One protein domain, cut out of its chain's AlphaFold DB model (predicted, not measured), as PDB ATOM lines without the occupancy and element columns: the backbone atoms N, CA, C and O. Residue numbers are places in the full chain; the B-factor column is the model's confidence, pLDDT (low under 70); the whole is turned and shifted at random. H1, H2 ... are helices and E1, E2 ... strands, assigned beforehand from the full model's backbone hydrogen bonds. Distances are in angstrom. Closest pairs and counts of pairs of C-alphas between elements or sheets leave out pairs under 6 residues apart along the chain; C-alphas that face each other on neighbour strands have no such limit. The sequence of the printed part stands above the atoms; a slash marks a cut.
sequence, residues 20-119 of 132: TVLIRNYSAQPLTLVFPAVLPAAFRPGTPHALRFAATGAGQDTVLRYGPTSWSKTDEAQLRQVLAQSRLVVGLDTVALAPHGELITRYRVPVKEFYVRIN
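This is residues 20 to 119 of the 132 residues of an uncharacterized protein of Hymenobacter sp. PAMC 26628 (UniProt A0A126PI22). A strongly twisted four-stranded sheet, E4 E1 E8 E7, has the single named helix H1 over one face, running along E7 and E8, and a smaller four-stranded sheet, E3 E2 E5 E6, stands at one end of it. The unnamed stretch of residues 35 to 50 loops out on the same side of the first sheet as H1, and the turns of the E5-E6 and E7-E8 hairpins lie at opposite ends of the longest axis. The 100 printed residues include E1 E2 E3 E4 H1 E5 E6 E7 E8 in chain order, in a mixed class of helices and strands. The first sheet is mixed, the second antiparallel throughout. The whole is compact and rounded, with a radius of gyration of the C-alphas of 13.0 A and spans of 38 by 29 by 24 A.

E1, residues 20 to 25, begins at C-alpha 20 (-20.540, -29.729, 16.503) and is 16.4 A long. E2 is residues 31 to 34, 9.6 A, and E3 is residues 51 to 53, 6.5 A. E4, residues 61 to 66, is 15.6 A long. H1, residues 73 to 85, runs 18.8 A from C-alpha 73 at (-19.831, -15.280, 14.376). E5 is residues 87 to 90, 9.8 A; E6 is residues 93 to 96, 10.3 A; E7 is residues 101 to 105, 12.8 A. E8, residues 113 to 118, is 16.2 A long and ends at C-alpha 118 (-5.471, -30.394, 9.700).

E1 is an inner strand, antiparallel to the edge strand E4, with N 21 and O 64 2.8 A apart, within hydrogen-bond range. On its other side it is parallel to E8, with N 24 and O 116 at 2.9 A. E8 and the edge strand E7 form an antiparallel hairpin, with N 102 and O 117 at 2.8 A. H1 is on this sheet, two layers with the helix on one face, at a height over the sheet of 9.6 A; its closest C-alphas to E7 are those of Arg 80 and Leu 103, 7.1 A. In H1 every O i to N i+4 pair is within hydrogen-bond range. In the other sheet, hairpin E2 and E3 has N 33 and O 51 at 2.8 A, E2 and E5 have N 34 and O 87 at 2.8 A, and hairpin E5 and E6 has N 88 and O 95 at 2.8 A. Between the sheets, the closest C-alphas of E1 and E3 are those of Asn 25 and Phe 53, 6.5 A. E4 and E5 are apart.

The two C-alphas farthest apart, those of Leu 92 and Val 109, are 41.0 A from each other. The printed part has no cut. The link from E2 to E3, 16 residues, is long. The mean pLDDT of the printed part is 73.1; 30 residues are under 70, among them residues 44 to 50, 54 to 61 and 105 to 112.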
ATOM      1  N   THR A  20     -21.619 -28.764  16.688       76.81
ATOM      2  CA  THR A  20     -20.540 -29.729  16.503       76.81
ATOM      3  C   THR A  20     -19.337 -29.069  15.838       76.81
ATOM      4  O   THR A  20     -19.493 -28.235  14.946       76.81
ATOM      5  N   VAL A  21     -18.132 -29.439  16.267       79.19
ATOM      6  CA  VAL A  21     -16.881 -29.185  15.547       79.19
ATOM      7  C   VAL A  21     -16.356 -30.527  15.052       79.19
ATOM      8  O   VAL A  21     -16.081 -31.425  15.846       79.19
ATOM      9  N   LEU A  22     -16.249 -30.666  13.738       79.81
ATOM     10  CA  LEU A  22     -15.673 -31.815  13.057       79.81
ATOM     11  C   LEU A  22     -14.202 -31.517  12.789       79.81
ATOM     12  O   LEU A  22     -13.891 -30.525  12.138       79.81
ATOM     13  N   ILE A  23     -13.299 -32.353  13.287       80.31
ATOM     14  CA  ILE A  23     -11.859 -32.204  13.077       80.31
ATOM     15  C   ILE A  23     -11.362 -33.395  12.267       80.31
ATOM     16  O   ILE A  23     -11.541 -34.541  12.689       80.31
ATOM     17  N   ARG A  24     -10.709 -33.126  11.132       79.88
ATOM     18  CA  ARG A  24     -10.114 -34.150  10.267       79.88
ATOM     19  C   ARG A  24      -8.613 -33.940  10.101       79.88
ATOM     20  O   ARG A  24      -8.173 -32.878   9.660       79.88
ATOM     21  N   ASN A  25      -7.835 -34.981  10.392       78.62
ATOM     22  CA  ASN A  25      -6.419 -35.068  10.033       78.62
ATOM     23  C   ASN A  25      -6.294 -35.419   8.540       78.62
ATOM     24  O   ASN A  25      -6.957 -36.335   8.091       78.62
ATOM     25  N   TYR A  26      -5.482 -34.700   7.771       76.75
ATOM     26  CA  TYR A  26      -5.142 -34.996   6.370       76.75
ATOM     27  C   TYR A  26      -3.651 -35.292   6.186       76.75
ATOM     28  O   TYR A  26      -3.169 -35.402   5.060       76.75
ATOM     29  N   SER A  27      -2.894 -35.372   7.276       71.44
ATOM     30  CA  SER A  27      -1.487 -35.739   7.204       71.44
ATOM     31  C   SER A  27      -1.312 -37.243   7.002       71.44
ATOM     32  O   SER A  27      -2.165 -38.060   7.362       71.44
ATOM     33  N   ALA A  28      -0.150 -37.605   6.462       73.38
ATOM     34  CA  ALA A  28       0.288 -38.989   6.336       73.38
ATOM     35  C   ALA A  28       0.744 -39.601   7.679       73.38
ATOM     36  O   ALA A  28       1.198 -40.741   7.700       73.38
ATOM     37  N   GLN A  29       0.646 -38.861   8.792       75.00
ATOM     38  CA  GLN A  29       1.128 -39.275  10.108       75.00
ATOM     39  C   GLN A  29       0.022 -39.171  11.172       75.00
ATOM     40  O   GLN A  29      -0.904 -38.364  11.046       75.00
ATOM     41  N   PRO A  30       0.055 -40.013  12.218       76.88
ATOM     42  CA  PRO A  30      -0.814 -39.819  13.365       76.88
ATOM     43  C   PRO A  30      -0.427 -38.521  14.080       76.88
ATOM     44  O   PRO A  30       0.753 -38.236  14.281       76.88
ATOM     45  N   LEU A  31      -1.432 -37.742  14.471       79.56
ATOM     46  CA  LEU A  31      -1.253 -36.465  15.155       79.56
ATOM     47  C   LEU A  31      -2.017 -36.480  16.474       79.56
ATOM     48  O   LEU A  31      -3.085 -37.085  16.581       79.56
ATOM     49  N   THR A  32      -1.514 -35.745  17.459       82.31
ATOM     50  CA  THR A  32      -2.290 -35.400  18.654       82.31
ATOM     51  C   THR A  32      -2.545 -33.899  18.681       82.31
ATOM     52  O   THR A  32      -1.596 -33.124  18.721       82.31
ATOM     53  N   LEU A  33      -3.808 -33.474  18.677       81.44
ATOM     54  CA  LEU A  33      -4.183 -32.076  18.892       81.44
ATOM     55  C   LEU A  33      -4.242 -31.799  20.385       81.44
ATOM     56  O   LEU A  33      -4.993 -32.439  21.120       81.44
ATOM     57  N   VAL A  34      -3.476 -30.809  20.807       83.19
ATOM     58  CA  VAL A  34      -3.447 -30.303  22.171       83.19
ATOM     59  C   VAL A  34      -4.066 -28.914  22.161       83.19
ATOM     60  O   VAL A  34      -3.529 -27.982  21.560       83.19
ATOM     61  N   PHE A  35      -5.215 -28.790  22.818       81.75
ATOM     62  CA  PHE A  35      -5.883 -27.511  23.021       81.75
ATOM     63  C   PHE A  35      -5.163 -26.666  24.080       81.75
ATOM     64  O   PHE A  35      -4.484 -27.224  24.949       81.75
ATOM     65  N   PRO A  36      -5.318 -25.328  24.056       78.25
ATOM     66  CA  PRO A  36      -4.862 -24.484  25.153       78.25
ATOM     67  C   PRO A  36      -5.540 -24.884  26.472       78.25
ATOM     68  O   PRO A  36      -6.687 -25.331  26.488       78.25
ATOM     69  N   ALA A  37      -4.836 -24.683  27.591       76.19
ATOM     70  CA  ALA A  37      -5.329 -25.045  28.925       76.19
ATOM     71  C   ALA A  37      -6.626 -24.308  29.304       76.19
ATOM     72  O   ALA A  37      -7.457 -24.834  30.042       76.19
ATOM     73  N   VAL A  38      -6.809 -23.093  28.779       77.69
ATOM     74  CA  VAL A  38      -8.010 -22.284  28.983       77.69
ATOM     75  C   VAL A  38      -8.799 -22.236  27.681       77.69
ATOM     76  O   VAL A  38      -8.394 -21.588  26.719       77.69
ATOM     77  N   LEU A  39      -9.951 -22.908  27.671       74.62
ATOM     78  CA  LEU A  39     -10.910 -22.849  26.572       74.62
ATOM     79  C   LEU A  39     -12.042 -21.860  26.896       74.62
ATOM     80  O   LEU A  39     -12.552 -21.861  28.032       74.62
ATOM     81  N   PRO A  40     -12.482 -21.042  25.915       75.44
ATOM     82  CA  PRO A  40     -13.696 -20.248  26.051       75.44
ATOM     83  C   PRO A  40     -14.869 -21.149  26.433       75.44
ATOM     84  O   PRO A  40     -14.933 -22.297  25.994       75.44
ATOM     85  N   ALA A  41     -15.817 -20.638  27.223       75.06
ATOM     86  CA  ALA A  41     -16.945 -21.426  27.733       75.06
ATOM     87  C   ALA A  41     -17.723 -22.153  26.621       75.06
ATOM     88  O   ALA A  41     -18.189 -23.272  26.816       75.06
ATOM     89  N   ALA A  42     -17.789 -21.549  25.431       69.75
ATOM     90  CA  ALA A  42     -18.435 -22.135  24.267       69.75
ATOM     91  C   ALA A  42     -17.772 -23.437  23.767       69.75
ATOM     92  O   ALA A  42     -18.448 -24.282  23.178       69.75
ATOM     93  N   PHE A  43     -16.480 -23.614  24.037       73.25
ATOM     94  CA  PHE A  43     -15.649 -24.708  23.541       73.25
ATOM     95  C   PHE A  43     -15.083 -25.575  24.659       73.25
ATOM     96  O   PHE A  43     -14.092 -26.257  24.437       73.25
ATOM     97  N   ARG A  44     -15.663 -25.565  25.863       65.75
ATOM     98  CA  ARG A  44     -15.243 -26.480  26.932       65.75
ATOM     99  C   ARG A  44     -15.861 -27.864  26.688       65.75
ATOM    100  O   ARG A  44     -17.066 -28.007  26.897       65.75
ATOM    101  N   PRO A  45     -15.104 -28.882  26.230       56.09
ATOM    102  CA  PRO A  45     -15.567 -30.260  26.325       56.09
ATOM    103  C   PRO A  45     -15.744 -30.632  27.804       56.09
ATOM    104  O   PRO A  45     -15.120 -30.026  28.677       56.09
ATOM    105  N   GLY A  46     -16.554 -31.656  28.091       50.31
ATOM    106  CA  GLY A  46     -16.731 -32.187  29.453       50.31
ATOM    107  C   GLY A  46     -15.426 -32.625  30.136       50.31
ATOM    108  O   GLY A  46     -15.405 -32.803  31.349       50.31
ATOM    109  N   THR A  47     -14.330 -32.733  29.382       40.44
ATOM    110  CA  THR A  47     -12.987 -32.999  29.897       40.44
ATOM    111  C   THR A  47     -11.927 -32.421  28.946       40.44
ATOM    112  O   THR A  47     -12.041 -32.608  27.731       40.44
ATOM    113  N   PRO A  48     -10.881 -31.732  29.444       42.44
ATOM    114  CA  PRO A  48      -9.799 -31.221  28.609       42.44
ATOM    115  C   PRO A  48      -8.879 -32.379  28.215       42.44
ATOM    116  O   PRO A  48      -8.013 -32.790  28.986       42.44
ATOM    117  N   HIS A  49      -9.062 -32.938  27.022       54.28
ATOM    118  CA  HIS A  49      -8.195 -34.007  26.535       54.28
ATOM    119  C   HIS A  49      -7.570 -33.665  25.192       54.28
ATOM    120  O   HIS A  49      -8.218 -33.151  24.280       54.28
ATOM    121  N   ALA A  50      -6.280 -33.983  25.102       63.38
ATOM    122  CA  ALA A  50      -5.577 -34.074  23.844       63.38
ATOM    123  C   ALA A  50      -6.277 -35.124  22.970       63.38
ATOM    124  O   ALA A  50      -6.552 -36.238  23.421       63.38
ATOM    125  N   LEU A  51      -6.589 -34.762  21.733       71.94
ATOM    126  CA  LEU A  51      -7.290 -35.639  20.805       71.94
ATOM    127  C   LEU A  51      -6.264 -36.324  19.912       71.94
ATOM    128  O   LEU A  51      -5.495 -35.650  19.231       71.94
ATOM    129  N   ARG A  52      -6.241 -37.656  19.926       66.00
ATOM    130  CA  ARG A  52      -5.391 -38.451  19.033       66.00
ATOM    131  C   ARG A  52      -6.160 -38.778  17.760       66.00
ATOM    132  O   ARG A  52      -7.279 -39.275  17.836       66.00
ATOM    133  N   PHE A  53      -5.537 -38.562  16.607       73.44
ATOM    134  CA  PHE A  53      -6.105 -38.892  15.299       73.44
ATOM    135  C   PHE A  53      -5.104 -39.715  14.494       73.44
ATOM    136  O   PHE A  53      -3.917 -39.390  14.443       73.44
ATOM    137  N   ALA A  54      -5.584 -40.764  13.828       66.69
ATOM    138  CA  ALA A  54      -4.765 -41.568  12.925       66.69
ATOM    139  C   ALA A  54      -4.380 -40.789  11.652       66.69
ATOM    140  O   ALA A  54      -5.075 -39.851  11.250       66.69
ATOM    141  N   ALA A  55      -3.279 -41.200  11.011       61.38
ATOM    142  CA  ALA A  55      -2.959 -40.811   9.639       61.38
ATOM    143  C   ALA A  55      -4.095 -41.268   8.722       61.38
ATOM    144  O   ALA A  55      -4.514 -42.430   8.774       61.38
ATOM    145  N   THR A  56      -4.632 -40.386   7.890       56.81
ATOM    146  CA  THR A  56      -5.812 -40.744   7.103       56.81
ATOM    147  C   THR A  56      -5.434 -41.456   5.819       56.81
ATOM    148  O   THR A  56      -5.285 -40.828   4.778       56.81
ATOM    149  N   GLY A  57      -5.407 -42.786   5.874       48.78
ATOM    150  CA  GLY A  57      -5.837 -43.586   4.724       48.78
ATOM    151  C   GLY A  57      -7.363 -43.532   4.526       48.78
ATOM    152  O   GLY A  57      -7.836 -43.672   3.407       48.78
ATOM    153  N   ALA A  58      -8.140 -43.283   5.598       47.72
ATOM    154  CA  ALA A  58      -9.604 -43.432   5.594       47.72
ATOM    155  C   ALA A  58     -10.392 -42.373   6.412       47.72
ATOM    156  O   ALA A  58     -11.424 -42.688   6.995       47.72
ATOM    157  N   GLY A  59      -9.922 -41.119   6.471       50.56
ATOM    158  CA  GLY A  59     -10.771 -39.951   6.782       50.56
ATOM    159  C   GLY A  59     -11.669 -40.017   8.029       50.56
ATOM    160  O   GLY A  59     -12.829 -39.622   7.938       50.56
ATOM    161  N   GLN A  60     -11.182 -40.505   9.176       58.12
ATOM    162  CA  GLN A  60     -11.983 -40.492  10.405       58.12
ATOM    163  C   GLN A  60     -12.101 -39.070  10.969       58.12
ATOM    164  O   GLN A  60     -11.097 -38.428  11.283       58.12
ATOM    165  N   ASP A  61     -13.342 -38.599  11.105       64.44
ATOM    166  CA  ASP A  61     -13.665 -37.333  11.758       64.44
ATOM    167  C   ASP A  61     -13.739 -37.527  13.265       64.44
ATOM    168  O   ASP A  61     -14.447 -38.404  13.763       64.44
ATOM    169  N   THR A  62     -13.067 -36.658  14.009       71.50
ATOM    170  CA  THR A  62     -13.368 -36.504  15.430       71.50
ATOM    171  C   THR A  62     -14.426 -35.443  15.612       71.50
ATOM    172  O   THR A  62     -14.319 -34.328  15.103       71.50
ATOM    173  N   VAL A  63     -15.454 -35.817  16.358       69.62
ATOM    174  CA  VAL A  63     -16.662 -35.031  16.545       69.62
ATOM    175  C   VAL A  63     -16.655 -34.456  17.953       69.62
ATOM    176  O   VAL A  63     -16.815 -35.191  18.927       69.62
ATOM    177  N   LEU A  64     -16.501 -33.140  18.070       73.94
ATOM    178  CA  LEU A  64     -16.627 -32.429  19.339       73.94
ATOM    179  C   LEU A  64     -18.000 -31.790  19.425       73.94
ATOM    180  O   LEU A  64     -18.340 -30.913  18.634       73.94
ATOM    181  N   ARG A  65     -18.796 -32.253  20.383       68.75
ATOM    182  CA  ARG A  65     -20.163 -31.793  20.611       68.75
ATOM    183  C   ARG A  65     -20.172 -30.765  21.733       68.75
ATOM    184  O   ARG A  65     -19.681 -31.037  22.824       68.75
ATOM    185  N   TYR A  66     -20.776 -29.619  21.476       69.88
ATOM    186  CA  TYR A  66     -20.976 -28.544  22.442       69.88
ATOM    187  C   TYR A  66     -22.451 -28.187  22.422       69.88
ATOM    188  O   TYR A  66     -22.959 -28.095  21.330       69.88
ATOM    189  N   GLY A  67     -23.105 -27.966  23.565       67.00
ATOM    190  CA  GLY A  67     -24.405 -27.284  23.745       67.00
ATOM    191  C   GLY A  67     -25.574 -27.467  22.734       67.00
ATOM    192  O   GLY A  67     -25.443 -27.964  21.624       67.00
ATOM    193  N   PRO A  68     -26.790 -27.031  23.085       62.44
ATOM    194  CA  PRO A  68     -27.960 -27.218  22.220       62.44
ATOM    195  C   PRO A  68     -28.236 -26.050  21.242       62.44
ATOM    196  O   PRO A  68     -29.248 -26.050  20.548       62.44
ATOM    197  N   THR A  69     -27.366 -25.037  21.183       70.19
ATOM    198  CA  THR A  69     -27.573 -23.797  20.409       70.19
ATOM    199  C   THR A  69     -26.833 -23.799  19.070       70.19
ATOM    200  O   THR A  69     -25.881 -24.547  18.884       70.19
ATOM    201  N   SER A  70     -27.232 -22.940  18.126       74.00
ATOM    202  CA  SER A  70     -26.480 -22.709  16.881       74.00
ATOM    203  C   SER A  70     -25.192 -21.910  17.112       74.00
ATOM    204  O   SER A  70     -25.101 -21.130  18.058       74.00
ATOM    205  N   TRP A  71     -24.224 -22.050  16.207       78.31
ATOM    206  CA  TRP A  71     -23.006 -21.242  16.193       78.31
ATOM    207  C   TRP A  71     -23.280 -19.791  15.775       78.31
ATOM    208  O   TRP A  71     -24.062 -19.529  14.857       78.31
ATOM    209  N   SER A  72     -22.589 -18.853  16.422       81.38
ATOM    210  CA  SER A  72     -22.539 -17.430  16.071       81.38
ATOM    211  C   SER A  72     -21.198 -17.048  15.430       81.38
ATOM    212  O   SER A  72     -20.220 -17.796  15.495       81.38
ATOM    213  N   LYS A  73     -21.112 -15.839  14.854       81.31
ATOM    214  CA  LYS A  73     -19.831 -15.280  14.376       81.31
ATOM    215  C   LYS A  73     -18.812 -15.109  15.509       81.31
ATOM    216  O   LYS A  73     -17.618 -15.277  15.287       81.31
ATOM    217  N   THR A  74     -19.281 -14.805  16.720       83.56
ATOM    218  CA  THR A  74     -18.426 -14.703  17.909       83.56
ATOM    219  C   THR A  74     -17.829 -16.060  18.267       83.56
ATOM    220  O   THR A  74     -16.635 -16.138  18.547       83.56
ATOM    221  N   ASP A  75     -18.623 -17.134  18.195       82.00
ATOM    222  CA  ASP A  75     -18.102 -18.485  18.403       82.00
ATOM    223  C   ASP A  75     -17.059 -18.841  17.332       82.00
ATOM    224  O   ASP A  75     -16.012 -19.387  17.664       82.00
ATOM    225  N   GLU A  76     -17.286 -18.495  16.059       81.19
ATOM    226  CA  GLU A  76     -16.291 -18.735  15.000       81.19
ATOM    227  C   GLU A  76     -14.953 -18.041  15.302       81.19
ATOM    228  O   GLU A  76     -13.894 -18.663  15.211       81.19
ATOM    229  N   ALA A  77     -14.990 -16.764  15.691       83.31
ATOM    230  CA  ALA A  77     -13.788 -16.005  16.034       83.31
ATOM    231  C   ALA A  77     -13.050 -16.618  17.237       83.31
ATOM    232  O   ALA A  77     -11.829 -16.779  17.206       83.31
ATOM    233  N   GLN A  78     -13.793 -17.029  18.266       83.56
ATOM    234  CA  GLN A  78     -13.239 -17.725  19.427       83.56
ATOM    235  C   GLN A  78     -12.629 -19.081  19.049       83.56
ATOM    236  O   GLN A  78     -11.547 -19.414  19.530       83.56
ATOM    237  N   LEU A  79     -13.263 -19.843  18.151       82.69
ATOM    238  CA  LEU A  79     -12.710 -21.099  17.643       82.69
ATOM    239  C   LEU A  79     -11.399 -20.857  16.892       82.69
ATOM    240  O   LEU A  79     -10.425 -21.566  17.130       82.69
ATOM    241  N   ARG A  80     -11.330 -19.831  16.034       83.75
ATOM    242  CA  ARG A  80     -10.084 -19.451  15.342       83.75
ATOM    243  C   ARG A  80      -8.967 -19.124  16.333       83.75
ATOM    244  O   ARG A  80      -7.844 -19.587  16.145       83.75
ATOM    245  N   GLN A  81      -9.273 -18.394  17.405       84.25
ATOM    246  CA  GLN A  81      -8.301 -18.077  18.456       84.25
ATOM    247  C   GLN A  81      -7.810 -19.332  19.190       84.25
ATOM    248  O   GLN A  81      -6.606 -19.495  19.387       84.25
ATOM    249  N   VAL A  82      -8.719 -20.246  19.543       83.62
ATOM    250  CA  VAL A  82      -8.366 -21.536  20.158       83.62
ATOM    251  C   VAL A  82      -7.450 -22.340  19.238       83.62
ATOM    252  O   VAL A  82      -6.425 -22.850  19.689       83.62
ATOM    253  N   LEU A  83      -7.778 -22.434  17.947       84.62
ATOM    254  CA  LEU A  83      -6.971 -23.163  16.966       84.62
ATOM    255  C   LEU A  83      -5.585 -22.527  16.785       84.62
ATOM    256  O   LEU A  83      -4.598 -23.251  16.710       84.62
ATOM    257  N   ALA A  84      -5.485 -21.196  16.793       84.50
ATOM    258  CA  ALA A  84      -4.206 -20.492  16.692       84.50
ATOM    259  C   ALA A  84      -3.265 -20.771  17.880       84.50
ATOM    260  O   ALA A  84      -2.048 -20.790  17.716       84.50
ATOM    261  N   GLN A  85      -3.826 -21.012  19.065       85.38
ATOM    262  CA  GLN A  85      -3.078 -21.334  20.286       85.38
ATOM    263  C   GLN A  85      -2.870 -22.841  20.494       85.38
ATOM    264  O   GLN A  85      -2.113 -23.249  21.378       85.38
ATOM    265  N   SER A  86      -3.550 -23.669  19.702       84.44
ATOM    266  CA  SER A  86      -3.450 -25.122  19.788       84.44
ATOM    267  C   SER A  86      -2.149 -25.625  19.166       84.44
ATOM    268  O   SER A  86      -1.539 -24.986  18.302       84.44
ATOM    269  N   ARG A  87      -1.720 -26.806  19.604       84.44
ATOM    270  CA  ARG A  87      -0.489 -27.455  19.143       84.44
ATOM    271  C   ARG A  87      -0.786 -28.844  18.607       84.44
ATOM    272  O   ARG A  87      -1.742 -29.490  19.030       84.44
ATOM    273  N   LEU A  88       0.048 -29.300  17.688       82.19
ATOM    274  CA  LEU A  88       0.070 -30.671  17.206       82.19
ATOM    275  C   LEU A  88       1.295 -31.373  17.776       82.19
ATOM    276  O   LEU A  88       2.388 -30.812  17.753       82.19
ATOM    277  N   VAL A  89       1.119 -32.602  18.245       81.62
ATOM    278  CA  VAL A  89       2.222 -33.514  18.551       81.62
ATOM    279  C   VAL A  89       2.314 -34.545  17.435       81.62
ATOM    280  O   VAL A  89       1.317 -35.210  17.128       81.62
ATOM    281  N   VAL A  90       3.495 -34.656  16.831       76.69
ATOM    282  CA  VAL A  90       3.816 -35.552  15.715       76.69
ATOM    283  C   VAL A  90       5.001 -36.413  16.138       76.69
ATOM    284  O   VAL A  90       6.123 -35.929  16.233       76.69
ATOM    285  N   GLY A  91       4.761 -37.682  16.467       75.75
ATOM    286  CA  GLY A  91       5.791 -38.495  17.120       75.75
ATOM    287  C   GLY A  91       6.212 -37.880  18.462       75.75
ATOM    288  O   GLY A  91       5.402 -37.840  19.388       75.75
ATOM    289  N   LEU A  92       7.460 -37.405  18.555       73.38
ATOM    290  CA  LEU A  92       8.011 -36.703  19.727       73.38
ATOM    291  C   LEU A  92       8.035 -35.172  19.567       73.38
ATOM    292  O   LEU A  92       8.266 -34.460  20.544       73.38
ATOM    293  N   ASP A  93       7.771 -34.662  18.366       78.94
ATOM    294  CA  ASP A  93       7.862 -33.239  18.062       78.94
ATOM    295  C   ASP A  93       6.546 -32.523  18.359       78.94
ATOM    296  O   ASP A  93       5.457 -33.047  18.115       78.94
ATOM    297  N   THR A  94       6.637 -31.293  18.865       81.62
ATOM    298  CA  THR A  94       5.478 -30.418  19.085       81.62
ATOM    299  C   THR A  94       5.564 -29.204  18.170       81.62
ATOM    300  O   THR A  94       6.531 -28.449  18.228       81.62
ATOM    301  N   VAL A  95       4.526 -28.980  17.365       82.00
ATOM    302  CA  VAL A  95       4.438 -27.867  16.407       82.00
ATOM    303  C   VAL A  95       3.154 -27.062  16.608       82.00
ATOM    304  O   VAL A  95       2.173 -27.548  17.171       82.00
ATOM    305  N   ALA A  96       3.141 -25.804  16.165       80.88
ATOM    306  CA  ALA A  96       1.935 -24.977  16.208       80.88
ATOM    307  C   ALA A  96       0.865 -25.513  15.241       80.88
ATOM    308  O   ALA A  96       1.193 -25.951  14.141       80.88
ATOM    309  N   LEU A  97      -0.418 -25.440  15.615       81.62
ATOM    310  CA  LEU A  97      -1.507 -25.813  14.707       81.62
ATOM    311  C   LEU A  97      -1.716 -24.771  13.603       81.62
ATOM    312  O   LEU A  97      -1.998 -25.163  12.483       81.62
ATOM    313  N   ALA A  98      -1.576 -23.474  13.891       77.50
ATOM    314  CA  ALA A  98      -1.918 -22.378  12.973       77.50
ATOM    315  C   ALA A  98      -1.429 -22.524  11.507       77.50
ATOM    316  O   ALA A  98      -2.225 -22.249  10.613       77.50
ATOM    317  N   PRO A  99      -0.189 -22.978  11.211       74.06
ATOM    318  CA  PRO A  99       0.251 -23.182   9.823       74.06
ATOM    319  C   PRO A  99      -0.324 -24.445   9.149       74.06
ATOM    320  O   PRO A  99      -0.220 -24.596   7.935       74.06
ATOM    321  N   HIS A 100      -0.916 -25.359   9.918       76.00
ATOM    322  CA  HIS A 100      -1.395 -26.671   9.466       76.00
ATOM    323  C   HIS A 100      -2.919 -26.834   9.566       76.00
ATOM    324  O   HIS A 100      -3.502 -27.663   8.868       76.00
ATOM    325  N   GLY A 101      -3.567 -26.082  10.454       77.12
ATOM    326  CA  GLY A 101      -4.990 -26.137  10.753       77.12
ATOM    327  C   GLY A 101      -5.761 -25.044  10.030       77.12
ATOM    328  O   GLY A 101      -5.550 -23.858  10.260       77.12
ATOM    329  N   GLU A 102      -6.709 -25.451   9.202       80.38
ATOM    330  CA  GLU A 102      -7.602 -24.575   8.461       80.38
ATOM    331  C   GLU A 102      -9.036 -24.763   8.967       80.38
ATOM    332  O   GLU A 102      -9.587 -25.867   8.931       80.38
ATOM    333  N   LEU A 103      -9.658 -23.680   9.438       79.81
ATOM    334  CA  LEU A 103     -11.088 -23.671   9.735       79.81
ATOM    335  C   LEU A 103     -11.872 -23.422   8.444       79.81
ATOM    336  O   LEU A 103     -11.850 -22.319   7.897       79.81
ATOM    337  N   ILE A 104     -12.611 -24.438   8.012       75.38
ATOM    338  CA  ILE A 104     -13.538 -24.395   6.888       75.38
ATOM    339  C   ILE A 104     -14.955 -24.327   7.462       75.38
ATOM    340  O   ILE A 104     -15.478 -25.287   8.034       75.38
ATOM    341  N   THR A 105     -15.613 -23.184   7.309       66.75
ATOM    342  CA  THR A 105     -17.001 -23.034   7.756       66.75
ATOM    343  C   THR A 105     -17.945 -23.613   6.699       66.75
ATOM    344  O   THR A 105     -17.963 -23.149   5.559       66.75
ATOM    345  N   ARG A 106     -18.767 -24.612   7.055       61.03
ATOM    346  CA  ARG A 106     -19.898 -25.043   6.216       61.03
ATOM    347  C   ARG A 106     -21.176 -24.380   6.716       61.03
ATOM    348  O   ARG A 106     -21.788 -24.815   7.687       61.03
ATOM    349  N   TYR A 107     -21.600 -23.327   6.028       54.41
ATOM    350  CA  TYR A 107     -22.864 -22.658   6.306       54.41
ATOM    351  C   TYR A 107     -24.037 -23.501   5.779       54.41
ATOM    352  O   TYR A 107     -24.368 -23.462   4.599       54.41
ATOM    353  N   ARG A 108     -24.704 -24.251   6.659       53.28
ATOM    354  CA  ARG A 108     -26.159 -24.448   6.547       53.28
ATOM    355  C   ARG A 108     -26.776 -23.505   7.563       53.28
ATOM    356  O   ARG A 108     -26.334 -23.532   8.700       53.28
ATOM    357  N   VAL A 109     -27.709 -22.637   7.180       54.16
ATOM    358  CA  VAL A 109     -28.337 -21.699   8.126       54.16
ATOM    359  C   VAL A 109     -29.485 -22.414   8.855       54.16
ATOM    360  O   VAL A 109     -30.334 -22.996   8.179       54.16
ATOM    361  N   PRO A 110     -29.542 -22.384  10.205       61.50
ATOM    362  CA  PRO A 110     -28.542 -21.833  11.132       61.50
ATOM    363  C   PRO A 110     -27.306 -22.740  11.264       61.50
ATOM    364  O   PRO A 110     -27.441 -23.964  11.225       61.50
ATOM    365  N   VAL A 111     -26.113 -22.143  11.434       68.31
ATOM    366  CA  VAL A 111     -24.826 -22.868  11.452       68.31
ATOM    367  C   VAL A 111     -24.785 -23.814  12.645       68.31
ATOM    368  O   VAL A 111     -24.856 -23.390  13.795       68.31
ATOM    369  N   LYS A 112     -24.677 -25.112  12.370       68.44
ATOM    370  CA  LYS A 112     -24.633 -26.170  13.396       68.44
ATOM    371  C   LYS A 112     -23.285 -26.881  13.456       68.44
ATOM    372  O   LYS A 112     -23.003 -27.576  14.427       68.44
ATOM    373  N   GLU A 113     -22.442 -26.682  12.445       75.19
ATOM    374  CA  GLU A 113     -21.208 -27.437  12.257       75.19
ATOM    375  C   GLU A 113     -20.054 -26.519  11.842       75.19
ATOM    376  O   GLU A 113     -20.182 -25.728  10.907       75.19
ATOM    377  N   PHE A 114     -18.914 -26.667  12.512       78.56
ATOM    378  CA  PHE A 114     -17.625 -26.165  12.040       78.56
ATOM    379  C   PHE A 114     -16.758 -27.335  11.588       78.56
ATOM    380  O   PHE A 114     -16.763 -28.378  12.238       78.56
ATOM    381  N   TYR A 115     -15.999 -27.164  10.505       82.06
ATOM    382  CA  TYR A 115     -15.056 -28.172  10.029       82.06
ATOM    383  C   TYR A 115     -13.625 -27.650  10.137       82.06
ATOM    384  O   TYR A 115     -13.289 -26.613   9.577       82.06
ATOM    385  N   VAL A 116     -12.768 -28.370  10.846       80.44
ATOM    386  CA  VAL A 116     -11.344 -28.072  10.975       80.44
ATOM    387  C   VAL A 116     -10.571 -29.119  10.194       80.44
ATOM    388  O   VAL A 116     -10.605 -30.311  10.504       80.44
ATOM    389  N   ARG A 117      -9.850 -28.657   9.182       82.19
ATOM    390  CA  ARG A 117      -8.945 -29.461   8.376       82.19
ATOM    391  C   ARG A 117      -7.529 -29.305   8.908       82.19
ATOM    392  O   ARG A 117      -7.021 -28.195   8.957       82.19
ATOM    393  N   ILE A 118      -6.868 -30.403   9.254       79.31
ATOM    394  CA  ILE A 118      -5.471 -30.394   9.700       79.31
ATOM    395  C   ILE A 118      -4.603 -31.020   8.612       79.31
ATOM    396  O   ILE A 118      -4.496 -32.239   8.509       79.31
ATOM    397  N   ASN A 119      -3.965 -30.188   7.801       74.31
ATOM    398  CA  ASN A 119      -2.908 -30.593   6.882       74.31
ATOM    399  C   ASN A 119      -1.595 -30.617   7.675       74.31
ATOM    400  O   ASN A 119      -0.825 -29.661   7.621       74.31
TER     401      ASN A 119